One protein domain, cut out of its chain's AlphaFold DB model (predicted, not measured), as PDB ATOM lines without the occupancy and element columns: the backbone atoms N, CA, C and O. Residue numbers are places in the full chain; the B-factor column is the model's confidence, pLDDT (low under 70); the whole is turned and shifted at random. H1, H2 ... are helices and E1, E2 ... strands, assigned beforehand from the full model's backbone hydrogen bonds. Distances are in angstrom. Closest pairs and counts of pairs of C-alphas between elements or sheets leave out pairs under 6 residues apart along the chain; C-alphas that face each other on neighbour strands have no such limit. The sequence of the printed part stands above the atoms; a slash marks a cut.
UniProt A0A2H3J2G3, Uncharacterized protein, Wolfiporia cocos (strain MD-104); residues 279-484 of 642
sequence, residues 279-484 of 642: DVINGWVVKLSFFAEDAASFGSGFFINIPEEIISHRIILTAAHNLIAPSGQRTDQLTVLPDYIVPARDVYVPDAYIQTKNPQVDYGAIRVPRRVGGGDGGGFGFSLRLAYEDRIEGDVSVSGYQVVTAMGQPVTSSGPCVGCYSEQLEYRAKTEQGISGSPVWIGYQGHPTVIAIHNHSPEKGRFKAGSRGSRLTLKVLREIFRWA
ATOM      1  N   ASP A 279      31.863 161.346  77.738       71.12
ATOM      2  CA  ASP A 279      31.293 162.425  76.923       71.12
ATOM      3  C   ASP A 279      30.212 163.212  77.672       71.12
ATOM      4  O   ASP A 279      29.957 164.376  77.362       71.12
ATOM      5  N   VAL A 280      29.596 162.610  78.697       74.44
ATOM      6  CA  VAL A 280      28.564 163.265  79.512       74.44
ATOM      7  C   VAL A 280      29.148 164.447  80.300       74.44
ATOM      8  O   VAL A 280      28.467 165.457  80.483       74.44
ATOM      9  N   ILE A 281      30.435 164.392  80.672       79.75
ATOM     10  CA  ILE A 281      31.126 165.492  81.363       79.75
ATOM     11  C   ILE A 281      31.144 166.764  80.510       79.75
ATOM     12  O   ILE A 281      31.046 167.868  81.050       79.75
ATOM     13  N   ASN A 282      31.197 166.634  79.181       84.00
ATOM     14  CA  ASN A 282      31.233 167.787  78.285       84.00
ATOM     15  C   ASN A 282      29.967 168.649  78.394       84.00
ATOM     16  O   ASN A 282      30.042 169.859  78.204       84.00
ATOM     17  N   GLY A 283      28.825 168.043  78.740       85.31
ATOM     18  CA  GLY A 283      27.567 168.753  78.991       85.31
ATOM     19  C   GLY A 283      27.448 169.346  80.401       85.31
ATOM     20  O   GLY A 283      26.528 170.121  80.670       85.31
ATOM     21  N   TRP A 284      28.352 168.989  81.318       90.44
ATOM     22  CA  TRP A 284      28.357 169.473  82.703       90.44
ATOM     23  C   TRP A 284      29.316 170.641  82.928       90.44
ATOM     24  O   TRP A 284      29.171 171.357  83.917       90.44
ATOM     25  N   VAL A 285      30.272 170.850  82.025       92.94
ATOM     26  CA  VAL A 285      31.204 171.983  82.033       92.94
ATOM     27  C   VAL A 285      30.675 173.078  81.109       92.94
ATOM     28  O   VAL A 285      30.211 172.804  80.006       92.94
ATOM     29  N   VAL A 286      30.759 174.334  81.538       92.94
ATOM     30  CA  VAL A 286      30.286 175.496  80.777       92.94
ATOM     31  C   VAL A 286      31.403 176.503  80.537       92.94
ATOM     32  O   VAL A 286      32.305 176.666  81.362       92.94
ATOM     33  N   LYS A 287      31.318 177.213  79.408       94.00
ATOM     34  CA  LYS A 287      32.169 178.367  79.108       94.00
ATOM     35  C   LYS A 287      31.456 179.640  79.555       94.00
ATOM     36  O   LYS A 287      30.285 179.843  79.233       94.00
ATOM     37  N   LEU A 288      32.170 180.490  80.281       94.81
ATOM     38  CA  LEU A 288      31.698 181.796  80.726       94.81
ATOM     39  C   LEU A 288      32.340 182.885  79.868       94.81
ATOM     40  O   LEU A 288      33.538 182.827  79.588       94.81
ATOM     41  N   SER A 289      31.546 183.878  79.477       93.88
ATOM     42  CA  SER A 289      32.004 185.114  78.832       93.88
ATOM     43  C   SER A 289      31.531 186.300  79.659       93.88
ATOM     44  O   SER A 289      30.377 186.321  80.079       93.88
ATOM     45  N   PHE A 290      32.403 187.269  79.904       94.19
ATOM     46  CA  PHE A 290      32.089 188.443  80.718       94.19
ATOM     47  C   PHE A 290      33.029 189.603  80.394       94.19
ATOM     48  O   PHE A 290      34.080 189.408  79.782       94.19
ATOM     49  N   PHE A 291      32.667 190.805  80.829       91.12
ATOM     50  CA  PHE A 291      33.543 191.971  80.800       91.12
ATOM     51  C   PHE A 291      34.058 192.255  82.210       91.12
ATOM     52  O   PHE A 291      33.281 192.372  83.159       91.12
ATOM     53  N   ALA A 292      35.377 192.342  82.352       86.69
ATOM     54  CA  ALA A 292      36.039 192.786  83.569       86.69
ATOM     55  C   ALA A 292      36.749 194.105  83.259       86.69
ATOM     56  O   ALA A 292      37.666 194.110  82.443       86.69
ATOM     57  N   GLU A 293      36.309 195.205  83.879       86.12
ATOM     58  CA  GLU A 293      36.887 196.546  83.664       86.12
ATOM     59  C   GLU A 293      36.967 196.894  82.161       86.12
ATOM     60  O   GLU A 293      38.025 197.224  81.631       86.12
ATOM     61  N   ASP A 294      35.838 196.729  81.460       83.12
ATOM     62  CA  ASP A 294      35.661 196.933  80.010       83.12
ATOM     63  C   ASP A 294      36.448 195.983  79.082       83.12
ATOM     64  O   ASP A 294      36.308 196.048  77.856       83.12
ATOM     65  N   ALA A 295      37.220 195.037  79.624       87.81
ATOM     66  CA  ALA A 295      37.916 194.018  78.845       87.81
ATOM     67  C   ALA A 295      37.110 192.714  78.767       87.81
ATOM     68  O   ALA A 295      36.734 192.130  79.785       87.81
ATOM     69  N   ALA A 296      36.884 192.220  77.546       89.94
ATOM     70  CA  ALA A 296      36.279 190.910  77.332       89.94
ATOM     71  C   ALA A 296      37.200 189.800  77.867       89.94
ATOM     72  O   ALA A 296      38.378 189.723  77.509       89.94
ATOM     73  N   SER A 297      36.647 188.929  78.703       91.62
ATOM     74  CA  SER A 297      37.352 187.827  79.347       91.62
ATOM     75  C   SER A 297      36.514 186.549  79.319       91.62
ATOM     76  O   SER A 297      35.301 186.566  79.087       91.62
ATOM     77  N   PHE A 298      37.188 185.423  79.541       92.44
ATOM     78  CA  PHE A 298      36.590 184.096  79.510       92.44
ATOM     79  C   PHE A 298      37.022 183.281  80.720       92.44
ATOM     80  O   PHE A 298      38.170 183.351  81.161       92.44
ATOM     81  N   GLY A 299      36.100 182.452  81.195       94.00
ATOM     82  CA  GLY A 299      36.340 181.493  82.261       94.00
ATOM     83  C   GLY A 299      35.579 180.197  82.022       94.00
ATOM     84  O   GLY A 299      34.866 180.033  81.028       94.00
ATOM     85  N   SER A 300      35.712 179.284  82.968       95.88
ATOM     86  CA  SER A 300      35.005 178.010  82.999       95.88
ATOM     87  C   SER A 300      34.091 177.941  84.221       95.88
ATOM     88  O   SER A 300      34.300 178.621  85.225       95.88
ATOM     89  N   GLY A 301      33.065 177.110  84.147       96.44
ATOM     90  CA  GLY A 301      32.248 176.721  85.291       96.44
ATOM     91  C   GLY A 301      31.730 175.306  85.100       96.44
ATOM     92  O   GLY A 301      31.942 174.700  84.050       96.44
ATOM     93  N   PHE A 302      31.034 174.768  86.091       96.25
ATOM     94  CA  PHE A 302      30.430 173.445  85.978       96.25
ATOM     95  C   PHE A 302      29.186 173.291  86.836       96.25
ATOM     96  O   PHE A 302      29.070 173.894  87.901       96.25
ATOM     97  N   PHE A 303      28.274 172.439  86.390       95.38
ATOM     98  CA  PHE A 303      27.098 172.061  87.157       95.38
ATOM     99  C   PHE A 303      27.477 171.105  88.287       95.38
ATOM    100  O   PHE A 303      28.071 170.053  88.041       95.38
ATOM    101  N   ILE A 304      27.091 171.448  89.514       95.00
ATOM    102  CA  ILE A 304      27.087 170.510  90.640       95.00
ATOM    103  C   ILE A 304      25.731 169.807  90.696       95.00
ATOM    104  O   ILE A 304      24.686 170.435  90.505       95.00
ATOM    105  N   ASN A 305      25.738 168.497  90.931       92.56
ATOM    106  CA  ASN A 305      24.514 167.720  91.016       92.56
ATOM    107  C   ASN A 305      23.814 167.988  92.353       92.56
ATOM    108  O   ASN A 305      24.325 167.626  93.411       92.56
ATOM    109  N   ILE A 306      22.639 168.613  92.303       91.75
ATOM    110  CA  ILE A 306      21.738 168.764  93.445       91.75
ATOM    111  C   ILE A 306      20.397 168.154  93.028       91.75
ATOM    112  O   ILE A 306      19.896 168.523  91.962       91.75
ATOM    113  N   PRO A 307      19.813 167.249  93.835       89.06
ATOM    114  CA  PRO A 307      18.597 166.536  93.466       89.06
ATOM    115  C   PRO A 307      17.449 167.463  93.074       89.06
ATOM    116  O   PRO A 307      17.175 168.480  93.725       89.06
ATOM    117  N   GLU A 308      16.757 167.088  92.006       86.88
ATOM    118  CA  GLU A 308      15.681 167.878  91.421       86.88
ATOM    119  C   GLU A 308      14.455 167.995  92.336       86.88
ATOM    120  O   GLU A 308      13.660 168.925  92.208       86.88
ATOM    121  N   GLU A 309      14.310 167.071  93.275       84.69
ATOM    122  CA  GLU A 309      13.264 167.079  94.290       84.69
ATOM    123  C   GLU A 309      13.495 168.173  95.343       84.69
ATOM    124  O   GLU A 309      12.575 168.509  96.085       84.69
ATOM    125  N   ILE A 310      14.712 168.731  95.417       86.31
ATOM    126  CA  ILE A 310      15.115 169.713  96.433       86.31
ATOM    127  C   ILE A 310      15.099 171.140  95.874       86.31
ATOM    128  O   ILE A 310      14.656 172.053  96.568       86.31
ATOM    129  N   ILE A 311      15.561 171.363  94.635       90.31
ATOM    130  CA  ILE A 311      15.647 172.713  94.042       90.31
ATOM    131  C   ILE A 311      15.078 172.802  92.638       90.31
ATOM    132  O   ILE A 311      15.327 171.948  91.806       90.31
ATOM    133  N   SER A 312      14.398 173.902  92.311       90.44
ATOM    134  CA  SER A 312      13.789 174.147  90.990       90.44
ATOM    135  C   SER A 312      14.738 174.734  89.930       90.44
ATOM    136  O   SER A 312      14.319 175.037  88.812       90.44
ATOM    137  N   HIS A 313      16.012 174.921  90.265       92.25
ATOM    138  CA  HIS A 313      17.033 175.551  89.427       92.25
ATOM    139  C   HIS A 313      18.323 174.721  89.446       92.25
ATOM    140  O   HIS A 313      18.394 173.715  90.143       92.25
ATOM    141  N   ARG A 314      19.332 175.116  88.666       93.06
ATOM    142  CA  ARG A 314      20.665 174.494  88.671       93.06
ATOM    143  C   ARG A 314      21.693 175.480  89.205       93.06
ATOM    144  O   ARG A 314      21.510 176.696  89.098       93.06
ATOM    145  N   ILE A 315      22.770 174.940  89.762       96.12
ATOM    146  CA  ILE A 315      23.890 175.712  90.293       96.12
ATOM    147  C   ILE A 315      25.134 175.397  89.472       96.12
ATOM    148  O   ILE A 315      25.507 174.235  89.315       96.12
ATOM    149  N   ILE A 316      25.764 176.449  88.959       97.56
ATOM    150  CA  ILE A 316      27.077 176.396  88.326       97.56
ATOM    151  C   ILE A 316      28.092 176.910  89.339       97.56
ATOM    152  O   ILE A 316      27.932 178.014  89.856       97.56
ATOM    153  N   LEU A 317      29.138 176.140  89.602       98.38
ATOM    154  CA  LEU A 317      30.279 176.578  90.398       98.38
ATOM    155  C   LEU A 317      31.391 177.087  89.483       98.38
ATOM    156  O   LEU A 317      31.574 176.590  88.371       98.38
ATOM    157  N   THR A 318      32.106 178.110  89.942       98.19
ATOM    158  CA  THR A 318      33.214 178.739  89.210       98.19
ATOM    159  C   THR A 318      34.162 179.452  90.183       98.19
ATOM    160  O   THR A 318      33.921 179.460  91.389       98.19
ATOM    161  N   ALA A 319      35.257 180.032  89.689       97.31
ATOM    162  CA  ALA A 319      36.154 180.861  90.487       97.31
ATOM    163  C   ALA A 319      35.518 182.239  90.740       97.31
ATOM    164  O   ALA A 319      34.839 182.785  89.867       97.31
ATOM    165  N   ALA A 320      35.751 182.823  91.913       96.88
ATOM    166  CA  ALA A 320      35.191 184.123  92.271       96.88
ATOM    167  C   ALA A 320      35.683 185.235  91.340       96.88
ATOM    168  O   ALA A 320      34.894 186.098  90.962       96.88
ATOM    169  N   HIS A 321      36.948 185.197  90.912       94.06
ATOM    170  CA  HIS A 321      37.497 186.199  89.990       94.06
ATOM    171  C   HIS A 321      36.851 186.209  88.593       94.06
ATOM    172  O   HIS A 321      37.061 187.154  87.838       94.06
ATOM    173  N   ASN A 322      36.048 185.198  88.235       95.31
ATOM    174  CA  ASN A 322      35.219 185.248  87.023       95.31
ATOM    175  C   ASN A 322      33.951 186.108  87.216       95.31
ATOM    176  O   ASN A 322      33.312 186.524  86.251       95.31
ATOM    177  N   LEU A 323      33.558 186.351  88.468       96.25
ATOM    178  CA  LEU A 323      32.304 187.001  88.863       96.25
ATOM    179  C   LEU A 323      32.518 188.423  89.397       96.25
ATOM    180  O   LEU A 323      31.597 189.240  89.406       96.25
ATOM    181  N   ILE A 324      33.729 188.714  89.873       93.44
ATOM    182  CA  ILE A 324      34.111 190.011  90.421       93.44
ATOM    183  C   ILE A 324      35.508 190.393  89.932       93.44
ATOM    184  O   ILE A 324      36.447 189.601  90.002       93.44
ATOM    185  N   ALA A 325      35.645 191.623  89.452       87.19
ATOM    186  CA  ALA A 325      36.909 192.193  89.019       87.19
ATOM    187  C   ALA A 325      37.857 192.452  90.215       87.19
ATOM    188  O   ALA A 325      37.417 192.505  91.379       87.19
ATOM    189  N   PRO A 326      39.165 192.656  89.959       82.00
ATOM    190  CA  PRO A 326      40.133 193.033  90.991       82.00
ATOM    191  C   PRO A 326      39.726 194.291  91.768       82.00
ATOM    192  O   PRO A 326      39.853 194.307  92.991       82.00
ATOM    193  N   SER A 327      39.139 195.286  91.091       83.81
ATOM    194  CA  SER A 327      38.560 196.496  91.702       83.81
ATOM    195  C   SER A 327      37.409 196.242  92.686       83.81
ATOM    196  O   SER A 327      37.004 197.154  93.404       83.81
ATOM    197  N   GLY A 328      36.860 195.023  92.739       83.69
ATOM    198  CA  GLY A 328      35.691 194.691  93.556       83.69
ATOM    199  C   GLY A 328      34.353 194.990  92.879       83.69
ATOM    200  O   GLY A 328      33.307 194.715  93.463       83.69
ATOM    201  N   GLN A 329      34.360 195.501  91.648       87.31
ATOM    202  CA  GLN A 329      33.149 195.616  90.840       87.31
ATOM    203  C   GLN A 329      32.741 194.247  90.290       87.31
ATOM    204  O   GLN A 329      33.591 193.418  89.968       87.31
ATOM    205  N   ARG A 330      31.433 193.981  90.207       90.75
ATOM    206  CA  ARG A 330      30.927 192.759  89.563       90.75
ATOM    207  C   ARG A 330      31.258 192.787  88.073       90.75
ATOM    208  O   ARG A 330      31.315 193.860  87.487       90.75
ATOM    209  N   THR A 331      31.476 191.616  87.485       90.88
ATOM    210  CA  THR A 331      31.689 191.516  86.039       90.88
ATOM    211  C   THR A 331      30.393 191.804  85.279       90.88
ATOM    212  O   THR A 331      29.298 191.444  85.721       90.88
ATOM    213  N   ASP A 332      30.518 192.467  84.131       89.56
ATOM    214  CA  ASP A 332      29.388 192.883  83.306       89.56
ATOM    215  C   ASP A 332      29.078 191.860  82.210       89.56
ATOM    216  O   ASP A 332      29.954 191.142  81.721       89.56
ATOM    217  N   GLN A 333      27.802 191.799  81.814       91.31
ATOM    218  CA  GLN A 333      27.279 190.902  80.769       91.31
ATOM    219  C   GLN A 333      27.713 189.432  80.930       91.31
ATOM    220  O   GLN A 333      27.949 188.733  79.940       91.31
ATOM    221  N   LEU A 334      27.808 188.953  82.177       96.06
ATOM    222  CA  LEU A 334      28.143 187.562  82.463       96.06
ATOM    223  C   LEU A 334      27.175 186.631  81.730       96.06
ATOM    224  O   LEU A 334      25.972 186.634  81.982       96.06
ATOM    225  N   THR A 335      27.717 185.828  80.826       95.00
ATOM    226  CA  THR A 335      26.964 184.936  79.950       95.00
ATOM    227  C   THR A 335      27.472 183.512  80.124       95.00
ATOM    228  O   THR A 335      28.663 183.241  79.950       95.00
ATOM    229  N   VAL A 336      26.559 182.596  80.443       94.06
ATOM    230  CA  VAL A 336      26.780 181.155  80.308       94.06
ATOM    231  C   VAL A 336      26.522 180.820  78.848       94.06
ATOM    232  O   VAL A 336      25.389 180.901  78.369       94.06
ATOM    233  N   LEU A 337      27.590 180.505  78.121       89.62
ATOM    234  CA  LEU A 337      27.496 180.266  76.690       89.62
ATOM    235  C   LEU A 337      26.705 178.975  76.391       89.62
ATOM    236  O   LEU A 337      26.822 178.002  77.143       89.62
ATOM    237  N   PRO A 338      25.930 178.942  75.287       84.44
ATOM    238  CA  PRO A 338      25.957 179.916  74.188       84.44
ATOM    239  C   PRO A 338      25.098 181.179  74.372       84.44
ATOM    240  O   PRO A 338      25.412 182.188  73.751       84.44
ATOM    241  N   ASP A 339      24.041 181.157  75.182       84.94
ATOM    242  CA  ASP A 339      22.942 182.123  75.025       84.94
ATOM    243  C   ASP A 339      22.241 182.568  76.321       84.94
ATOM    244  O   ASP A 339      21.213 183.246  76.259       84.94
ATOM    245  N   TYR A 340      22.784 182.260  77.505       93.38
ATOM    246  CA  TYR A 340      22.159 182.661  78.769       93.38
ATOM    247  C   TYR A 340      22.907 183.795  79.477       93.38
ATOM    248  O   TYR A 340      23.926 183.573  80.131       93.38
ATOM    249  N   ILE A 341      22.357 185.010  79.403       95.38
ATOM    250  CA  ILE A 341      22.831 186.159  80.189       95.38
ATOM    251  C   ILE A 341      22.358 185.998  81.635       95.38
ATOM    252  O   ILE A 341      21.159 185.932  81.915       95.38
ATOM    253  N   VAL A 342      23.314 185.959  82.556       96.38
ATOM    254  CA  VAL A 342      23.087 185.739  83.981       96.38
ATOM    255  C   VAL A 342      22.632 187.043  84.641       96.38
ATOM    256  O   VAL A 342      23.360 188.038  84.611       96.38
ATOM    257  N   PRO A 343      21.456 187.076  85.292       95.31
ATOM    258  CA  PRO A 343      21.046 188.238  86.068       95.31
ATOM    259  C   PRO A 343      21.975 188.467  87.266       95.31
ATOM    260  O   PRO A 343      22.332 187.528  87.971       95.31
ATOM    261  N   ALA A 344      22.291 189.724  87.589       92.50
ATOM    262  CA  ALA A 344      23.207 190.049  88.691       92.50
ATOM    263  C   ALA A 344      22.788 189.451  90.052       92.50
ATOM    264  O   ALA A 344      23.640 189.065  90.848       92.50
ATOM    265  N   ARG A 345      21.476 189.327  90.309       94.19
ATOM    266  CA  ARG A 345      20.919 188.706  91.530       94.19
ATOM    267  C   ARG A 345      21.187 187.202  91.651       94.19
ATOM    268  O   ARG A 345      20.961 186.635  92.710       94.19
ATOM    269  N   ASP A 346      21.588 186.565  90.557       96.31
ATOM    270  CA  ASP A 346      21.826 185.129  90.456       96.31
ATOM    271  C   ASP A 346      23.329 184.796  90.496       96.31
ATOM    272  O   ASP A 346      23.715 183.655  90.254       96.31
ATOM    273  N   VAL A 347      24.167 185.784  90.833       97.12
ATOM    274  CA  VAL A 347      25.625 185.666  90.970       97.12
ATOM    275  C   VAL A 347      26.029 185.825  92.435       97.12
ATOM    276  O   VAL A 347      25.747 186.858  93.056       97.12
ATOM    277  N   TYR A 348      26.741 184.829  92.955       97.56
ATOM    278  CA  TYR A 348      27.145 184.733  94.354       97.56
ATOM    279  C   TYR A 348      28.660 184.570  94.487       97.56
ATOM    280  O   TYR A 348      29.277 183.760  93.794       97.56
ATOM    281  N   VAL A 349      29.246 185.349  95.394       96.75
ATOM    282  CA  VAL A 349      30.679 185.380  95.707       96.75
ATOM    283  C   VAL A 349      30.822 185.474  97.233       96.75
ATOM    284  O   VAL A 349      30.057 186.234  97.832       96.75
ATOM    285  N   PRO A 350      31.769 184.760  97.868       95.44
ATOM    286  CA  PRO A 350      32.030 184.877  99.297       95.44
ATOM    287  C   PRO A 350      32.448 186.295  99.682       95.44
ATOM    288  O   PRO A 350      33.355 186.868  99.070       95.44
ATOM    289  N   ASP A 351      31.881 186.831 100.764       93.06
ATOM    290  CA  ASP A 351      32.269 188.146 101.297       93.06
ATOM    291  C   ASP A 351      33.766 188.195 101.640       93.06
ATOM    292  O   ASP A 351      34.448 189.188 101.373       93.06
ATOM    293  N   ALA A 352      34.306 187.082 102.149       91.62
ATOM    294  CA  ALA A 352      35.727 186.935 102.442       91.62
ATOM    295  C   ALA A 352      36.599 187.162 101.194       91.62
ATOM    296  O   ALA A 352      37.653 187.797 101.285       91.62
ATOM    297  N   TYR A 353      36.159 186.706 100.017       93.25
ATOM    298  CA  TYR A 353      36.894 186.939  98.776       93.25
ATOM    299  C   TYR A 353      36.803 188.395  98.330       93.25
ATOM    300  O   TYR A 353      37.805 188.972  97.915       93.25
ATOM    301  N   ILE A 354      35.628 189.018  98.456       90.88
ATOM    302  CA  ILE A 354      35.439 190.440  98.132       90.88
ATOM    303  C   ILE A 354      36.426 191.304  98.928       90.88
ATOM    304  O   ILE A 354      37.029 192.213  98.360       90.88
ATOM    305  N   GLN A 355      36.626 190.978 100.207       88.62
ATOM    306  CA  GLN A 355      37.485 191.727 101.126       88.62
ATOM    307  C   GLN A 355      38.981 191.444 100.942       88.62
ATOM    308  O   GLN A 355      39.790 192.365 100.973       88.62
ATOM    309  N   THR A 356      39.359 190.172 100.786       88.44
ATOM    310  CA  THR A 356      40.769 189.743 100.887       88.44
ATOM    311  C   THR A 356      41.407 189.350  99.564       88.44
ATOM    312  O   THR A 356      42.631 189.320  99.465       88.44
ATOM    313  N   LYS A 357      40.591 188.991  98.566       89.31
ATOM    314  CA  LYS A 357      41.022 188.373  97.303       89.31
ATOM    315  C   LYS A 357      41.894 187.119  97.502       89.31
ATOM    316  O   LYS A 357      42.674 186.762  96.620       89.31
ATOM    317  N   ASN A 358      41.774 186.441  98.650       88.44
ATOM    318  CA  ASN A 358      42.568 185.256  98.972       88.44
ATOM    319  C   ASN A 358      42.175 184.068  98.056       88.44
ATOM    320  O   ASN A 358      40.996 183.709  98.012       88.44
ATOM    321  N   PRO A 359      43.140 183.410  97.378       85.12
ATOM    322  CA  PRO A 359      42.896 182.230  96.542       85.12
ATOM    323  C   PRO A 359      42.191 181.048  97.232       85.12
ATOM    324  O   PRO A 359      41.593 180.223  96.550       85.12
ATOM    325  N   GLN A 360      42.251 180.928  98.561       86.31
ATOM    326  CA  GLN A 360      41.559 179.865  99.313       86.31
ATOM    327  C   GLN A 360      40.034 180.038  99.334       86.31
ATOM    328  O   GLN A 360      39.296 179.069  99.480       86.31
ATOM    329  N   VAL A 361      39.559 181.275  99.168       90.88
ATOM    330  CA  VAL A 361      38.131 181.616  99.101       90.88
ATOM    331  C   VAL A 361      37.722 182.076  97.700       90.88
ATOM    332  O   VAL A 361      36.652 182.641  97.513       90.88
ATOM    333  N   ASP A 362      38.561 181.812  96.697       95.38
ATOM    334  CA  ASP A 362      38.303 182.142  95.298       95.38
ATOM    335  C   ASP A 362      37.410 181.074  94.659       95.38
ATOM    336  O   ASP A 362      37.857 180.186  93.929       95.38
ATOM    337  N   TYR A 363      36.133 181.122  95.027       97.19
ATOM    338  CA  TYR A 363      35.049 180.318  94.479       97.19
ATOM    339  C   TYR A 363      33.765 181.142  94.426       97.19
ATOM    340  O   TYR A 363      33.610 182.123  95.142       97.19
ATOM    341  N   GLY A 364      32.817 180.741  93.597       97.69
ATOM    342  CA  GLY A 364      31.523 181.391  93.501       97.69
ATOM    343  C   GLY A 364      30.494 180.485  92.856       97.69
ATOM    344  O   GLY A 364      30.809 179.392  92.373       97.69
ATOM    345  N   ALA A 365      29.252 180.949  92.862       98.12
ATOM    346  CA  ALA A 365      28.129 180.214  92.315       98.12
ATOM    347  C   ALA A 365      27.274 181.099  91.411       98.12
ATOM    348  O   ALA A 365      27.078 182.289  91.665       98.12
ATOM    349  N   ILE A 366      26.724 180.484  90.372       98.00
ATOM    350  CA  ILE A 366      25.743 181.080  89.477       98.00
ATOM    351  C   ILE A 366      24.482 180.223  89.523       98.00
ATOM    352  O   ILE A 366      24.528 179.011  89.301       98.00
ATOM    353  N   ARG A 367      23.339 180.858  89.775       96.19
ATOM    354  CA  ARG A 367      22.028 180.219  89.681       96.19
ATOM    355  C   ARG A 367      21.486 180.354  88.261       96.19
ATOM    356  O   ARG A 367      21.400 181.458  87.733       96.19
ATOM    357  N   VAL A 368      21.058 179.242  87.663       94.69
ATOM    358  CA  VAL A 368      20.454 179.241  86.322       94.69
ATOM    359  C   VAL A 368      19.158 178.422  86.271       94.69
ATOM    360  O   VAL A 368      19.007 177.449  87.014       94.69
ATOM    361  N   PRO A 369      18.201 178.769  85.391       91.81
ATOM    362  CA  PRO A 369      17.048 177.923  85.102       91.81
ATOM    363  C   PRO A 369      17.483 176.536  84.623       91.81
ATOM    364  O   PRO A 369      18.478 176.407  83.914       91.81
ATOM    365  N   ARG A 370      16.693 175.492  84.911       84.75
ATOM    366  CA  ARG A 370      17.047 174.110  84.524       84.75
ATOM    367  C   ARG A 370      17.298 173.892  83.033       84.75
ATOM    368  O   ARG A 370      18.033 172.986  82.670       84.75
ATOM    369  N   ARG A 371      16.693 174.721  82.182       80.31
ATOM    370  CA  ARG A 371      16.811 174.637  80.719       80.31
ATOM    371  C   ARG A 371      18.162 175.129  80.184       80.31
ATOM    372  O   ARG A 371      18.428 174.957  79.004       80.31
ATOM    373  N   VAL A 372      18.977 175.772  81.023       79.94
ATOM    374  CA  VAL A 372      20.293 176.299  80.641       79.94
ATOM    375  C   VAL A 372      21.335 175.180  80.724       79.94
ATOM    376  O   VAL A 372      21.458 174.533  81.765       79.94
ATOM    377  N   GLY A 373      22.088 174.985  79.635       65.56
ATOM    378  CA  GLY A 373      23.090 173.924  79.455       65.56
ATOM    379  C   GLY A 373      22.555 172.744  78.631       65.56
ATOM    380  O   GLY A 373      21.542 172.148  78.984       65.56
ATOM    381  N   GLY A 374      23.224 172.411  77.522       51.94
ATOM    382  CA  GLY A 374      22.833 171.317  76.625       51.94
ATOM    383  C   GLY A 374      23.281 169.956  77.161       51.94
ATOM    384  O   GLY A 374      24.450 169.609  77.043       51.94
ATOM    385  N   GLY A 375      22.369 169.190  77.759       59.72
ATOM    386  CA  GLY A 375      22.649 167.855  78.293       59.72
ATOM    387  C   GLY A 375      21.437 167.235  78.990       59.72
ATOM    388  O   GLY A 375      20.367 167.837  79.038       59.72
ATOM    389  N   ASP A 376      21.615 166.047  79.568       61.34
ATOM    390  CA  ASP A 376      20.609 165.255  80.299       61.34
ATOM    391  C   ASP A 376      20.143 165.867  81.642       61.34
ATOM    392  O   ASP A 376      19.517 165.187  82.449       61.34
ATOM    393  N   GLY A 377      20.455 167.143  81.893       65.62
ATOM    394  CA  GLY A 377      20.167 167.841  83.149       65.62
ATOM    395  C   GLY A 377      21.135 167.528  84.298       65.62
ATOM    396  O   GLY A 377      21.003 168.138  85.358       65.62
ATOM    397  N   GLY A 378      22.124 166.646  84.100       81.62
ATOM    398  CA  GLY A 378      23.036 166.174  85.149       81.62
ATOM    399  C   GLY A 378      24.102 167.177  85.614       81.62
ATOM    400  O   GLY A 378      24.120 168.347  85.236       81.62
ATOM    401  N   GLY A 379      25.021 166.719  86.455       91.12
ATOM    402  CA  GLY A 379      26.149 167.502  86.955       91.12
ATOM    403  C   GLY A 379      27.145 166.612  87.688       91.12
ATOM    404  O   GLY A 379      26.893 165.423  87.889       91.12
ATOM    405  N   PHE A 380      28.261 167.192  88.120       94.00
ATOM    406  CA  PHE A 380      29.250 166.468  88.913       94.00
ATOM    407  C   PHE A 380      28.680 166.079  90.275       94.00
ATOM    408  O   PHE A 380      28.083 166.909  90.968       94.00
ATOM    409  N   GLY A 381      28.912 164.829  90.673       94.31
ATOM    410  CA  GLY A 381      28.681 164.401  92.044       94.31
ATOM    411  C   GLY A 381      29.665 165.058  93.010       94.31
ATOM    412  O   GLY A 381      30.672 165.629  92.595       94.31
ATOM    413  N   PHE A 382      29.403 164.962  94.306       95.25
ATOM    414  CA  PHE A 382      30.322 165.427  95.345       95.25
ATOM    415  C   PHE A 382      30.220 164.530  96.579       95.25
ATOM    416  O   PHE A 382      29.225 163.834  96.783       95.25
ATOM    417  N   SER A 383      31.257 164.546  97.414       93.56
ATOM    418  CA  SER A 383      31.315 163.757  98.642       93.56
ATOM    419  C   SER A 383      32.035 164.546  99.727       93.56
ATOM    420  O   SER A 383      33.217 164.852  99.579       93.56
ATOM    421  N   LEU A 384      31.351 164.844 100.834       92.06
ATOM    422  CA  LEU A 384      31.958 165.493 101.998       92.06
ATOM    423  C   LEU A 384      33.075 164.648 102.603       92.06
ATOM    424  O   LEU A 384      34.007 165.208 103.160       92.06
ATOM    425  N   ARG A 385      33.037 163.322 102.447       86.75
ATOM    426  CA  ARG A 385      34.130 162.450 102.886       86.75
ATOM    427  C   ARG A 385      35.453 162.826 102.216       86.75
ATOM    428  O   ARG A 385      36.449 163.011 102.901       86.75
ATOM    429  N   LEU A 386      35.433 163.076 100.902       88.62
ATOM    430  CA  LEU A 386      36.617 163.511 100.146       88.62
ATOM    431  C   LEU A 386      37.138 164.886 100.592       88.62
ATOM    432  O   LEU A 386      38.286 165.236 100.320       88.62
ATOM    433  N   ALA A 387      36.323 165.672 101.296       85.88
ATOM    434  CA  ALA A 387      36.752 166.932 101.885       85.88
ATOM    435  C   ALA A 387      37.591 166.769 103.160       85.88
ATOM    436  O   ALA A 387      38.290 167.712 103.521       85.88
ATOM    437  N   TYR A 388      37.532 165.605 103.812       82.31
ATOM    438  CA  TYR A 388      38.304 165.285 105.017       82.31
ATOM    439  C   TYR A 388      39.539 164.423 104.736       82.31
ATOM    440  O   TYR A 388      40.320 164.179 105.642       82.31
ATOM    441  N   GLU A 389      39.735 163.968 103.496       80.06
ATOM    442  CA  GLU A 389      40.892 163.140 103.146       80.06
ATOM    443  C   GLU A 389      42.194 163.959 103.170       80.06
ATOM    444  O   GLU A 389      42.324 164.969 102.474       80.06
ATOM    445  N   ASP A 390      43.200 163.507 103.910       78.19
ATOM    446  CA  ASP A 390      44.524 164.150 103.915       78.19
ATOM    447  C   ASP A 390      45.337 163.821 102.652       78.19
ATOM    448  O   ASP A 390      46.390 164.408 102.387       78.19
ATOM    449  N   ARG A 391      44.841 162.883 101.838       80.69
ATOM    450  CA  ARG A 391      45.437 162.495 100.565       80.69
ATOM    451  C   ARG A 391      44.375 162.007  99.591       80.69
ATOM    452  O   ARG A 391      43.572 161.143  99.916       80.69
ATOM    453  N   ILE A 392      44.439 162.495  98.356       81.81
ATOM    454  CA  ILE A 392      43.689 161.934  97.231       81.81
ATOM    455  C   ILE A 392      44.616 160.992  96.464       81.81
ATOM    456  O   ILE A 392      45.664 161.408  95.964       81.81
ATOM    457  N   GLU A 393      44.258 159.711  96.417       76.19
ATOM    458  CA  GLU A 393      44.987 158.701  95.650       76.19
ATOM    459  C   GLU A 393      44.669 158.801  94.150       76.19
ATOM    460  O   GLU A 393      43.537 159.072  93.752       76.19
ATOM    461  N   GLY A 394      45.679 158.549  93.315       77.56
ATOM    462  CA  GLY A 394      45.557 158.583  91.859       77.56
ATOM    463  C   GLY A 394      45.661 159.979  91.239       77.56
ATOM    464  O   GLY A 394      46.118 160.945  91.860       77.56
ATOM    465  N   ASP A 395      45.268 160.053  89.969       84.62
ATOM    466  CA  ASP A 395      45.249 161.297  89.209       84.62
ATOM    467  C   ASP A 395      43.937 162.052  89.431       84.62
ATOM    468  O   ASP A 395      42.845 161.483  89.391       84.62
ATOM    469  N   VAL A 396      44.053 163.367  89.600       90.94
ATOM    470  CA  VAL A 396      42.918 164.286  89.541       90.94
ATOM    471  C   VAL A 396      42.793 164.836  88.130       90.94
ATOM    472  O   VAL A 396      43.793 165.101  87.458       90.94
ATOM    473  N   SER A 397      41.560 165.037  87.690       92.75
ATOM    474  CA  SER A 397      41.237 165.563  86.370       92.75
ATOM    475  C   SER A 397      40.685 166.979  86.471       92.75
ATOM    476  O   SER A 397      39.956 167.316  87.402       92.75
ATOM    477  N   VAL A 398      41.025 167.815  85.495       94.56
ATOM    478  CA  VAL A 398      40.529 169.184  85.342       94.56
ATOM    479  C   VAL A 398      39.951 169.327  83.947       94.56
ATOM    480  O   VAL A 398      40.686 169.180  82.970       94.56
ATOM    481  N   SER A 399      38.655 169.623  83.861       93.44
ATOM    482  CA  SER A 399      37.914 169.714  82.595       93.44
ATOM    483  C   SER A 399      37.378 171.125  82.391       93.44
ATOM    484  O   SER A 399      36.542 171.562  83.165       93.44
ATOM    485  N   GLY A 400      37.826 171.847  81.366       92.88
ATOM    486  CA  GLY A 400      37.505 173.269  81.212       92.88
ATOM    487  C   GLY A 400      37.655 173.807  79.799       92.88
ATOM    488  O   GLY A 400      38.093 173.107  78.890       92.88
ATOM    489  N   TYR A 401      37.339 175.084  79.616       91.00
ATOM    490  CA  TYR A 401      37.527 175.790  78.353       91.00
ATOM    491  C   TYR A 401      38.750 176.694  78.413       91.00
ATOM    492  O   TYR A 401      38.828 177.596  79.239       91.00
ATOM    493  N   GLN A 402      39.685 176.515  77.485       86.12
ATOM    494  CA  GLN A 402      40.713 177.523  77.244       86.12
ATOM    495  C   GLN A 402      40.112 178.660  76.409       86.12
ATOM    496  O   GLN A 402      39.055 178.507  75.783       86.12
ATOM    497  N   VAL A 403      40.805 179.800  76.339       78.31
ATOM    498  CA  VAL A 403      40.367 180.948  75.520       78.31
ATOM    499  C   VAL A 403      40.047 180.511  74.081       78.31
ATOM    500  O   VAL A 403      38.970 180.823  73.567       78.31
ATOM    501  N   VAL A 404      40.928 179.704  73.479       78.81
ATOM    502  CA  VAL A 404      40.833 179.226  72.085       78.81
ATOM    503  C   VAL A 404      39.887 178.038  71.879       78.81
ATOM    504  O   VAL A 404      39.569 177.702  70.741       78.81
ATOM    505  N   THR A 405      39.432 177.385  72.951       81.12
ATOM    506  CA  THR A 405      38.609 176.174  72.854       81.12
ATOM    507  C   THR A 405      37.200 176.508  72.359       81.12
ATOM    508  O   THR A 405      36.537 177.405  72.901       81.12
ATOM    509  N   ALA A 406      36.730 175.767  71.350       78.31
ATOM    510  CA  ALA A 406      35.370 175.866  70.831       78.31
ATOM    511  C   ALA A 406      34.331 175.415  71.875       78.31
ATOM    512  O   ALA A 406      34.604 174.582  72.737       78.31
ATOM    513  N   MET A 407      33.121 175.968  71.798       74.38
ATOM    514  CA  MET A 407      32.021 175.583  72.689       74.38
ATOM    515  C   MET A 407      31.650 174.103  72.513       74.38
ATOM    516  O   MET A 407      31.790 173.550  71.426       74.38
ATOM    517  N   GLY A 408      31.180 173.461  73.586       75.56
ATOM    518  CA  GLY A 408      30.786 172.045  73.573       75.56
ATOM    519  C   GLY A 408      31.946 171.041  73.561       75.56
ATOM    520  O   GLY A 408      31.698 169.842  73.621       75.56
ATOM    521  N   GLN A 409      33.198 171.507  73.522       84.50
ATOM    522  CA  GLN A 409      34.389 170.652  73.518       84.50
ATOM    523  C   GLN A 409      35.379 171.062  74.618       84.50
ATOM    524  O   GLN A 409      36.461 171.554  74.301       84.50
ATOM    525  N   PRO A 410      35.027 170.936  75.914       87.75
ATOM    526  CA  PRO A 410      35.973 171.249  76.977       87.75
ATOM    527  C   PRO A 410      37.189 170.314  76.898       87.75
ATOM    528  O   PRO A 410      37.093 169.153  76.502       87.75
ATOM    529  N   VAL A 411      38.350 170.830  77.285       89.31
ATOM    530  CA  VAL A 411      39.600 170.073  77.338       89.31
ATOM    531  C   VAL A 411      39.758 169.505  78.739       89.31
ATOM    532  O   VAL A 411      39.601 170.227  79.723       89.31
ATOM    533  N   THR A 412      40.104 168.223  78.825       90.88
ATOM    534  CA  THR A 412      40.451 167.575  80.091       90.88
ATOM    535  C   THR A 412      41.952 167.340  80.166       90.88
ATOM    536  O   THR A 412      42.567 166.869  79.211       90.88
ATOM    537  N   SER A 413      42.539 167.662  81.313       90.44
ATOM    538  CA  SER A 413      43.908 167.295  81.665       90.44
ATOM    539  C   SER A 413      43.911 166.589  83.011       90.44
ATOM    540  O   SER A 413      43.086 166.904  83.868       90.44
ATOM    541  N   SER A 414      44.843 165.664  83.207       89.25
ATOM    542  CA  SER A 414      44.949 164.897  84.446       89.25
ATOM    543  C   SER A 414      46.383 164.902  84.957       89.25
ATOM    544  O   SER A 414      47.327 165.135  84.196       89.25
ATOM    545  N   GLY A 415      46.541 164.691  86.255       86.88
ATOM    546  CA  GLY A 415      47.837 164.505  86.888       86.88
ATOM    547  C   GLY A 415      47.702 164.297  88.392       86.88
ATOM    548  O   GLY A 415      46.611 164.461  88.942       86.88
ATOM    549  N   PRO A 416      48.800 163.980  89.086       87.81
ATOM    550  CA  PRO A 416      48.733 163.585  90.483       87.81
ATOM    551  C   PRO A 416      48.312 164.753  91.376       87.81
ATOM    552  O   PRO A 416      48.741 165.899  91.174       87.81
ATOM    553  N   CYS A 417      47.527 164.445  92.411       87.50
ATOM    554  CA  CYS A 417      47.378 165.335  93.555       87.50
ATOM    555  C   CYS A 417      48.696 165.359  94.343       87.50
ATOM    556  O   CYS A 417      49.255 164.314  94.671       87.50
ATOM    557  N   VAL A 418      49.224 166.554  94.605       87.06
ATOM    558  CA  VAL A 418      50.517 166.743  95.286       87.06
ATOM    559  C   VAL A 418      50.385 167.404  96.654       87.06
ATOM    560  O   VAL A 418      51.346 167.385  97.415       87.06
ATOM    561  N   GLY A 419      49.210 167.947  96.978       84.50
ATOM    562  CA  GLY A 419      48.908 168.499  98.293       84.50
ATOM    563  C   GLY A 419      47.405 168.566  98.541       84.50
ATOM    564  O   GLY A 419      46.651 169.056  97.699       84.50
ATOM    565  N   CYS A 420      46.977 168.080  99.704       86.12
ATOM    566  CA  CYS A 420      45.615 168.223 100.210       86.12
ATOM    567  C   CYS A 420      45.665 169.095 101.460       86.12
ATOM    568  O   CYS A 420      45.966 168.621 102.548       86.12
ATOM    569  N   TYR A 421      45.409 170.388 101.296       87.12
ATOM    570  CA  TYR A 421      45.317 171.318 102.415       87.12
ATOM    571  C   TYR A 421      43.852 171.437 102.862       87.12
ATOM    572  O   TYR A 421      42.930 170.972 102.181       87.12
ATOM    573  N   SER A 422      43.618 172.069 104.011       85.44
ATOM    574  CA  SER A 422      42.276 172.211 104.590       85.44
ATOM    575  C   SER A 422      41.291 172.920 103.650       85.44
ATOM    576  O   SER A 422      40.178 172.443 103.459       85.44
ATOM    577  N   GLU A 423      41.704 174.019 103.013       89.50
ATOM    578  CA  GLU A 423      40.843 174.831 102.131       89.50
ATOM    579  C   GLU A 423      41.256 174.788 100.648       89.50
ATOM    580  O   GLU A 423      40.594 175.377  99.794       89.50
ATOM    581  N   GLN A 424      42.332 174.078 100.299       91.31
ATOM    582  CA  GLN A 424      42.888 174.090  98.945       91.31
ATOM    583  C   GLN A 424      43.463 172.731  98.548       91.31
ATOM    584  O   GLN A 424      44.065 172.039  99.363       91.31
ATOM    585  N   LEU A 425      43.323 172.373  97.273       91.44
ATOM    586  CA  LEU A 425      44.029 171.247  96.664       91.44
ATOM    587  C   LEU A 425      45.118 171.751  95.723       91.44
ATOM    588  O   LEU A 425      44.911 172.725  94.998       91.44
ATOM    589  N   GLU A 426      46.250 171.053  95.704       91.38
ATOM    590  CA  GLU A 426      47.353 171.268  94.770       91.38
ATOM    591  C   GLU A 426      47.583 170.006  93.932       91.38
ATOM    592  O   GLU A 426      47.628 168.886  94.447       91.38
ATOM    593  N   TYR A 427      47.721 170.176  92.618       92.19
ATOM    594  CA  TYR A 427      47.802 169.069  91.666       92.19
ATOM    595  C   TYR A 427      48.587 169.431  90.406       92.19
ATOM    596  O   TYR A 427      48.707 170.595  90.021       92.19
ATOM    597  N   ARG A 428      49.121 168.418  89.718       90.12
ATOM    598  CA  ARG A 428      49.951 168.591  88.510       90.12
ATOM    599  C   ARG A 428      49.211 168.268  87.212       90.12
ATOM    600  O   ARG A 428      49.760 167.620  86.329       90.12
ATOM    601  N   ALA A 429      47.985 168.763  87.086       87.69
ATOM    602  CA  ALA A 429      47.277 168.808  85.809       87.69
ATOM    603  C   ALA A 429      47.712 170.046  85.000       87.69
ATOM    604  O   ALA A 429      47.958 171.120  85.569       87.69
ATOM    605  N   LYS A 430      47.822 169.902  83.673       83.75
ATOM    606  CA  LYS A 430      48.238 170.984  82.769       83.75
ATOM    607  C   LYS A 430      47.098 171.992  82.597       83.75
ATOM    608  O   LYS A 430      46.110 171.703  81.932       83.75
ATOM    609  N   THR A 431      47.264 173.196  83.136       80.94
ATOM    610  CA  THR A 431      46.271 174.276  83.032       80.94
ATOM    611  C   THR A 431      46.783 175.416  82.153       80.94
ATOM    612  O   THR A 431      47.979 175.702  82.107       80.94
ATOM    613  N   GLU A 432      45.872 176.047  81.411       80.88
ATOM    614  CA  GLU A 432      46.141 177.179  80.516       80.88
ATOM    615  C   GLU A 432      45.097 178.283  80.757       80.88
ATOM    616  O   GLU A 432      44.106 178.077  81.464       80.88
ATOM    617  N   GLN A 433      45.310 179.471  80.187       80.81
ATOM    618  CA  GLN A 433      44.407 180.609  80.375       80.81
ATOM    619  C   GLN A 433      42.968 180.273  79.928       80.81
ATOM    620  O   GLN A 433      42.752 179.708  78.853       80.81
ATOM    621  N   GLY A 434      41.983 180.649  80.752       79.94
ATOM    622  CA  GLY A 434      40.551 180.366  80.555       79.94
ATOM    623  C   GLY A 434      40.010 179.198  81.394       79.94
ATOM    624  O   GLY A 434      38.810 179.134  81.660       79.94
ATOM    625  N   ILE A 435      40.887 178.321  81.902       91.56
ATOM    626  CA  ILE A 435      40.496 177.152  82.717       91.56
ATOM    627  C   ILE A 435      40.015 177.549  84.127       91.56
ATOM    628  O   ILE A 435      39.408 176.729  84.817       91.56
ATOM    629  N   SER A 436      40.221 178.790  84.573       93.75
ATOM    630  CA  SER A 436      39.713 179.288  85.858       93.75
ATOM    631  C   SER A 436      38.226 179.001  86.062       93.75
ATOM    632  O   SER A 436      37.396 179.362  85.231       93.75
ATOM    633  N   GLY A 437      37.892 178.386  87.191       96.31
ATOM    634  CA  GLY A 437      36.551 177.945  87.560       96.31
ATOM    635  C   GLY A 437      36.189 176.528  87.113       96.31
ATOM    636  O   GLY A 437      35.071 176.088  87.364       96.31
ATOM    637  N   SER A 438      37.113 175.798  86.485       96.94
ATOM    638  CA  SER A 438      36.891 174.403  86.085       96.94
ATOM    639  C   SER A 438      36.750 173.457  87.286       96.94
ATOM    640  O   SER A 438      37.407 173.668  88.310       96.94
ATOM    641  N   PRO A 439      35.962 172.376  87.159       97.19
ATOM    642  CA  PRO A 439      35.915 171.300  88.135       97.19
ATOM    643  C   PRO A 439      37.264 170.592  88.204       97.19
ATOM    644  O   PRO A 439      37.847 170.230  87.179       97.19
ATOM    645  N   VAL A 440      37.713 170.344  89.428       96.38
ATOM    646  CA  VAL A 440      38.772 169.389  89.752       96.38
ATOM    647  C   VAL A 440      38.090 168.158  90.316       96.38
ATOM    648  O   VAL A 440      37.417 168.249  91.346       96.38
ATOM    649  N   TRP A 441      38.209 167.022  89.644       94.38
ATOM    650  CA  TRP A 441      37.370 165.858  89.912       94.38
ATOM    651  C   TRP A 441      38.146 164.541  89.808       94.38
ATOM    652  O   TRP A 441      39.202 164.468  89.180       94.38
ATOM    653  N   ILE A 442      37.608 163.501  90.445       91.38
ATOM    654  CA  ILE A 442      38.117 162.123  90.408       91.38
ATOM    655  C   ILE A 442      36.990 161.143  90.074       91.38
ATOM    656  O   ILE A 442      35.809 161.471  90.207       91.38
ATOM    657  N   GLY A 443      37.346 159.923  89.674       87.00
ATOM    658  CA  GLY A 443      36.411 158.803  89.687       87.00
ATOM    659  C   GLY A 443      36.236 158.281  91.109       87.00
ATOM    660  O   GLY A 443      37.194 157.791  91.698       87.00
ATOM    661  N   TYR A 444      35.030 158.373  91.658       83.75
ATOM    662  CA  TYR A 444      34.722 157.906  93.008       83.75
ATOM    663  C   TYR A 444      33.425 157.100  92.992       83.75
ATOM    664  O   TYR A 444      32.396 157.595  92.533       83.75
ATOM    665  N   GLN A 445      33.487 155.843  93.446       77.50
ATOM    666  CA  GLN A 445      32.358 154.900  93.417       77.50
ATOM    667  C   GLN A 445      31.708 154.793  92.029       77.50
ATOM    668  O   GLN A 445      30.487 154.816  91.898       77.50
ATOM    669  N   GLY A 446      32.515 154.742  90.966       78.75
ATOM    670  CA  GLY A 446      31.993 154.645  89.604       78.75
ATOM    671  C   GLY A 446      31.504 155.962  89.001       78.75
ATOM    672  O   GLY A 446      30.905 155.904  87.935       78.75
ATOM    673  N   HIS A 447      31.704 157.122  89.642       84.56
ATOM    674  CA  HIS A 447      31.128 158.402  89.205       84.56
ATOM    675  C   HIS A 447      32.138 159.569  89.212       84.56
ATOM    676  O   HIS A 447      32.919 159.689  90.162       84.56
ATOM    677  N   PRO A 448      32.094 160.488  88.222       89.44
ATOM    678  CA  PRO A 448      32.817 161.753  88.263       89.44
ATOM    679  C   PRO A 448      32.364 162.597  89.456       89.44
ATOM    680  O   PRO A 448      31.223 163.061  89.527       89.44
ATOM    681  N   THR A 449      33.281 162.786  90.396       92.56
ATOM    682  CA  THR A 449      33.027 163.447  91.673       92.56
ATOM    683  C   THR A 449      33.970 164.627  91.820       92.56
ATOM    684  O   THR A 449      35.191 164.463  91.809       92.56
ATOM    685  N   VAL A 450      33.408 165.829  91.930       96.06
ATOM    686  CA  VAL A 450      34.178 167.060  92.105       96.06
ATOM    687  C   VAL A 450      34.690 167.177  93.541       96.06
ATOM    688  O   VAL A 450      33.983 166.881  94.504       96.06
ATOM    689  N   ILE A 451      35.939 167.619  93.672       95.75
ATOM    690  CA  ILE A 451      36.655 167.772  94.946       95.75
ATOM    691  C   ILE A 451      37.246 169.177  95.135       95.75
ATOM    692  O   ILE A 451      37.483 169.590  96.270       95.75
ATOM    693  N   ALA A 452      37.447 169.942  94.055       96.81
ATOM    694  CA  ALA A 452      37.835 171.354  94.119       96.81
ATOM    695  C   ALA A 452      37.355 172.169  92.899       96.81
ATOM    696  O   ALA A 452      36.948 171.614  91.878       96.81
ATOM    697  N   ILE A 453      37.433 173.497  93.009       98.06
ATOM    698  CA  ILE A 453      37.229 174.469  91.926       98.06
ATOM    699  C   ILE A 453      38.591 175.052  91.558       98.06
ATOM    700  O   ILE A 453      39.223 175.707  92.386       98.06
ATOM    701  N   HIS A 454      39.058 174.833  90.329       96.56
ATOM    702  CA  HIS A 454      40.343 175.366  89.882       96.56
ATOM    703  C   HIS A 454      40.325 176.895  89.869       96.56
ATOM    704  O   HIS A 454      39.426 177.493  89.283       96.56
ATOM    705  N   ASN A 455      41.337 177.537  90.450       93.56
ATOM    706  CA  ASN A 455      41.400 178.999  90.504       93.56
ATOM    707  C   ASN A 455      42.802 179.589  90.336       93.56
ATOM    708  O   ASN A 455      42.929 180.800  90.163       93.56
ATOM    709  N   HIS A 456      43.857 178.771  90.355       89.31
ATOM    710  CA  HIS A 456      45.208 179.300  90.259       89.31
ATOM    711  C   HIS A 456      46.156 178.369  89.506       89.31
ATOM    712  O   HIS A 456      46.239 177.170  89.777       89.31
ATOM    713  N   SER A 457      46.914 178.937  88.571       83.50
ATOM    714  CA  SER A 457      47.981 178.238  87.856       83.50
ATOM    715  C   SER A 457      49.208 177.998  88.757       83.50
ATOM    716  O   SER A 457      49.315 178.594  89.835       83.50
ATOM    717  N   PRO A 458      50.161 177.146  88.332       80.50
ATOM    718  CA  PRO A 458      51.414 176.951  89.052       80.50
ATOM    719  C   PRO A 458      52.181 178.256  89.297       80.50
ATOM    720  O   PRO A 458      52.268 179.119  88.421       80.50
ATOM    721  N   GLU A 459      52.782 178.380  90.482       74.25
ATOM    722  CA  GLU A 459      53.640 179.513  90.846       74.25
ATOM    723  C   GLU A 459      54.868 179.593  89.920       74.25
ATOM    724  O   GLU A 459      55.667 178.654  89.828       74.25
ATOM    725  N   LYS A 460      55.047 180.730  89.231       64.38
ATOM    726  CA  LYS A 460      56.208 180.951  88.355       64.38
ATOM    727  C   LYS A 460      57.499 180.975  89.182       64.38
ATOM    728  O   LYS A 460      57.603 181.714  90.152       64.38
ATOM    729  N   GLY A 461      58.499 180.199  88.762       57.59
ATOM    730  CA  GLY A 461      59.836 180.181  89.374       57.59
ATOM    731  C   GLY A 461      60.041 179.137  90.475       57.59
ATOM    732  O   GLY A 461      61.181 178.896  90.868       57.59
ATOM    733  N   ARG A 462      58.985 178.448  90.927       64.50
ATOM    734  CA  ARG A 462      59.103 177.345  91.887       64.50
ATOM    735  C   ARG A 462      59.117 176.009  91.146       64.50
ATOM    736  O   ARG A 462      58.095 175.541  90.644       64.50
ATOM    737  N   PHE A 463      60.297 175.394  91.052       50.47
ATOM    738  CA  PHE A 463      60.468 174.094  90.402       50.47
ATOM    739  C   PHE A 463      59.561 173.063  91.106       50.47
ATOM    740  O   PHE A 463      59.744 172.811  92.295       50.47
ATOM    741  N   LYS A 464      58.591 172.482  90.376       66.06
ATOM    742  CA  LYS A 464      57.565 171.508  90.828       66.06
ATOM    743  C   LYS A 464      56.260 172.041  91.465       66.06
ATOM    744  O   LYS A 464      55.490 171.201  91.944       66.06
ATOM    745  N   ALA A 465      55.980 173.348  91.448       74.69
ATOM    746  CA  ALA A 465      54.682 173.865  91.913       74.69
ATOM    747  C   ALA A 465      53.514 173.324  91.068       74.69
ATOM    748  O   ALA A 465      53.624 173.227  89.842       74.69
ATOM    749  N   GLY A 466      52.415 172.943  91.719       84.00
ATOM    750  CA  GLY A 466      51.187 172.495  91.066       84.00
ATOM    751  C   GLY A 466      50.191 173.627  90.806       84.00
ATOM    752  O   GLY A 466      50.292 174.724  91.357       84.00
ATOM    753  N   SER A 467      49.201 173.338  89.963       91.69
ATOM    754  CA  SER A 467      47.961 174.112  89.882       91.69
ATOM    755  C   SER A 467      47.193 173.969  91.197       91.69
ATOM    756  O   SER A 467      47.310 172.944  91.870       91.69
ATOM    757  N   ARG A 468      46.388 174.971  91.554       93.19
ATOM    758  CA  ARG A 468      45.601 174.985  92.789       93.19
ATOM    759  C   ARG A 468      44.112 175.199  92.526       93.19
ATOM    760  O   ARG A 468      43.715 175.780  91.508       93.19
ATOM    761  N   GLY A 469      43.295 174.722  93.460       94.31
ATOM    762  CA  GLY A 469      41.858 174.966  93.473       94.31
ATOM    763  C   GLY A 469      41.267 174.993  94.880       94.31
ATOM    764  O   GLY A 469      41.735 174.268  95.759       94.31
ATOM    765  N   SER A 470      40.235 175.815  95.083       95.62
ATOM    766  CA  SER A 470      39.448 175.872  96.324       95.62
ATOM    767  C   SER A 470      38.797 174.520  96.584       95.62
ATOM    768  O   SER A 470      38.036 174.026  95.748       95.62
ATOM    769  N   ARG A 471      39.086 173.911  97.733       94.88
ATOM    770  CA  ARG A 471      38.577 172.584  98.093       94.88
ATOM    771  C   ARG A 471      37.082 172.646  98.423       94.88
ATOM    772  O   ARG A 471      36.643 173.552  99.127       94.88
ATOM    773  N   LEU A 472      36.300 171.666  97.965       95.19
ATOM    774  CA  LEU A 472      34.874 171.551  98.302       95.19
ATOM    775  C   LEU A 472      34.696 171.025  99.734       95.19
ATOM    776  O   LEU A 472      34.376 169.862  99.956       95.19
ATOM    777  N   THR A 473      34.925 171.890 100.719       93.88
ATOM    778  CA  THR A 473      34.726 171.578 102.140       93.88
ATOM    779  C   THR A 473      33.267 171.701 102.569       93.88
ATOM    780  O   THR A 473      32.449 172.292 101.862       93.88
ATOM    781  N   LEU A 474      32.938 171.212 103.772       92.69
ATOM    782  CA  LEU A 474      31.631 171.463 104.392       92.69
ATOM    783  C   LEU A 474      31.318 172.961 104.464       92.69
ATOM    784  O   LEU A 474      30.192 173.360 104.193       92.69
ATOM    785  N   LYS A 475      32.313 173.786 104.809       93.12
ATOM    786  CA  LYS A 475      32.179 175.247 104.878       93.12
ATOM    787  C   LYS A 475      31.755 175.824 103.525       93.12
ATOM    788  O   LYS A 475      30.763 176.543 103.460       93.12
ATOM    789  N   VAL A 476      32.459 175.445 102.456       94.81
ATOM    790  CA  VAL A 476      32.180 175.891 101.082       94.81
ATOM    791  C   VAL A 476      30.802 175.413 100.615       94.81
ATOM    792  O   VAL A 476      29.989 176.211 100.153       94.81
ATOM    793  N   LEU A 477      30.494 174.124 100.784       94.88
ATOM    794  CA  LEU A 477      29.209 173.556 100.364       94.88
ATOM    795  C   LEU A 477      28.031 174.125 101.159       94.88
ATOM    796  O   LEU A 477      26.989 174.398 100.574       94.88
ATOM    797  N   ARG A 478      28.189 174.376 102.464       93.81
ATOM    798  CA  ARG A 478      27.161 175.018 103.295       93.81
ATOM    799  C   ARG A 478      26.850 176.430 102.808       93.81
ATOM    800  O   ARG A 478      25.681 176.802 102.751       93.81
ATOM    801  N   GLU A 479      27.867 177.204 102.439       94.88
ATOM    802  CA  GLU A 479      27.659 178.545 101.890       94.88
ATOM    803  C   GLU A 479      26.951 178.494 100.525       94.88
ATOM    804  O   GLU A 479      25.944 179.179 100.331       94.88
ATOM    805  N   ILE A 480      27.390 177.605  99.625       95.31
ATOM    806  CA  ILE A 480      26.749 177.373  98.319       95.31
ATOM    807  C   ILE A 480      25.285 176.953  98.488       95.31
ATOM    808  O   ILE A 480      24.401 177.482  97.813       95.31
ATOM    809  N   PHE A 481      25.006 176.022  99.399       94.75
ATOM    810  CA  PHE A 481      23.650 175.557  99.673       94.75
ATOM    811  C   PHE A 481      22.786 176.648 100.291       94.75
ATOM    812  O   PHE A 481      21.628 176.777  99.903       94.75
ATOM    813  N   ARG A 482      23.347 177.530 101.124       94.06
ATOM    814  CA  ARG A 482      22.629 178.721 101.594       94.06
ATOM    815  C   ARG A 482      22.217 179.631 100.433       94.06
ATOM    816  O   ARG A 482      21.079 180.089 100.409       94.06
ATOM    817  N   TRP A 483      23.101 179.875  99.463       94.88
ATOM    818  CA  TRP A 483      22.762 180.661  98.266       94.88
ATOM    819  C   TRP A 483      21.708 179.975  97.387       94.88
ATOM    820  O   TRP A 483      20.838 180.640  96.823       94.88
ATOM    821  N   ALA A 484      21.762 178.646  97.293       92.00
ATOM    822  CA  ALA A 484      20.817 177.842  96.524       92.00
ATOM    823  C   ALA A 484      19.466 177.618  97.237       92.00
ATOM    824  O   ALA A 484      18.512 177.165  96.605       92.00
TER     825      ALA A 484
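What this domain is: This is residues 279 to 484 of the 642 residues of an uncharacterized protein of Wolfiporia cocos (strain MD-104) (UniProt A0A2H3J2G3). Two lobes sit side by side: a small closed barrel of six strands, E7 to E12, and a five-strand sheet, E4 E1 E2 E3 E5, curled like part of a barrel. The last helix, H4, leaves the barrel's E12 and packs over one face of the curled sheet, at E5 and E3, making two layers there. The 206 printed residues hold four named helices and twelve named strands, in the order H1 E1 E2 E3 E4 H2 E5 E6 H3 E7 E8 E9 E10 E11 E12 H4; the class is mixed, helices and strands. The whole is compact and rounded, with a radius of gyration of the C-alphas of 15.5 A and spans of 40 by 38 by 33 A.

How they stand to each other: Round the closed barrel run E7, residues 395 to 400, E8, residues 411 to 420, E9, residues 424 to 427, E12, residues 467 to 471, E11, residues 447 to 456, E10, residues 439 to 444, and back to E7, each pair antiparallel. Pairs within hydrogen-bond range, in that order, are N 398 and O 413, 2.8 A; N 426 and O 419, 2.9 A; N 425 and O 469, 2.9 A; N 470 and O 453, 2.9 A; N 449 and O 442, 2.9 A; N 441 and O 397, 2.9 A. E8 bends by 68 degrees at residue 416, where its pairing passes from E7 to E9. E6, residues 381 to 383, meets E11 only at a point. H3, residues 384 to 388, is outside the barrel at a height of 8.3 A. The curled, antiparallel sheet runs E4, residues 332 to 336, E1, residues 285 to 292, E2, residues 295 to 304, E3, residues 313 to 318, E5, residues 364 to 369, with N 289 and O 335 at 3.0 A, N 288 and O 299 at 2.8 A, N 317 and O 302 at 2.8 A, and N 316 and O 366 at 2.9 A. E1 E2 E3 form a meander, each strand the antiparallel neighbour of the one before, as do E7 E8 E9 and E10 E11 E12. E1 E2 E3 E4, E7 E8 E9 E10 and E9 E10 E11 E12 are Greek keys, four strands whose first neighbours the fourth. The closest C-alphas of E2 and E7 are those of Ser 300 and Gly 400, 5.6 A. H4, residues 474 to 484, is on the curled sheet at a height of 10.0 A; its closest C-alphas with E5 are those of Ile 480 and Ala 365, 6.8 A. H1, residues 279 to 283, only grazes that sheet; H2, residues 351 to 356, is not on it. Each O i to N i+4 pair is within range in H2 and H4, but 0 of 1 in H1 and in H3, where 2 of 2 O i to N i+3 pairs are.

Where its parts are: H1 begins at C-alpha 279, (31.293, 162.425, 76.923), and H4, 14.8 A long, ends at C-alpha 484, (20.817, 177.842, 96.524). E2 spans 28.4 A, E11 25.2 A and E8 23.7 A.

The domain as a whole: The two C-alphas farthest apart, those of Glu 309 and Gly 461, are 48.6 A apart. The printed part has no cut. The links E3 to E4, E4 to H2, E5 to E6 and E9 to E10 are long. Residues 373 to 377 and 460 to 464 have pLDDT under 70.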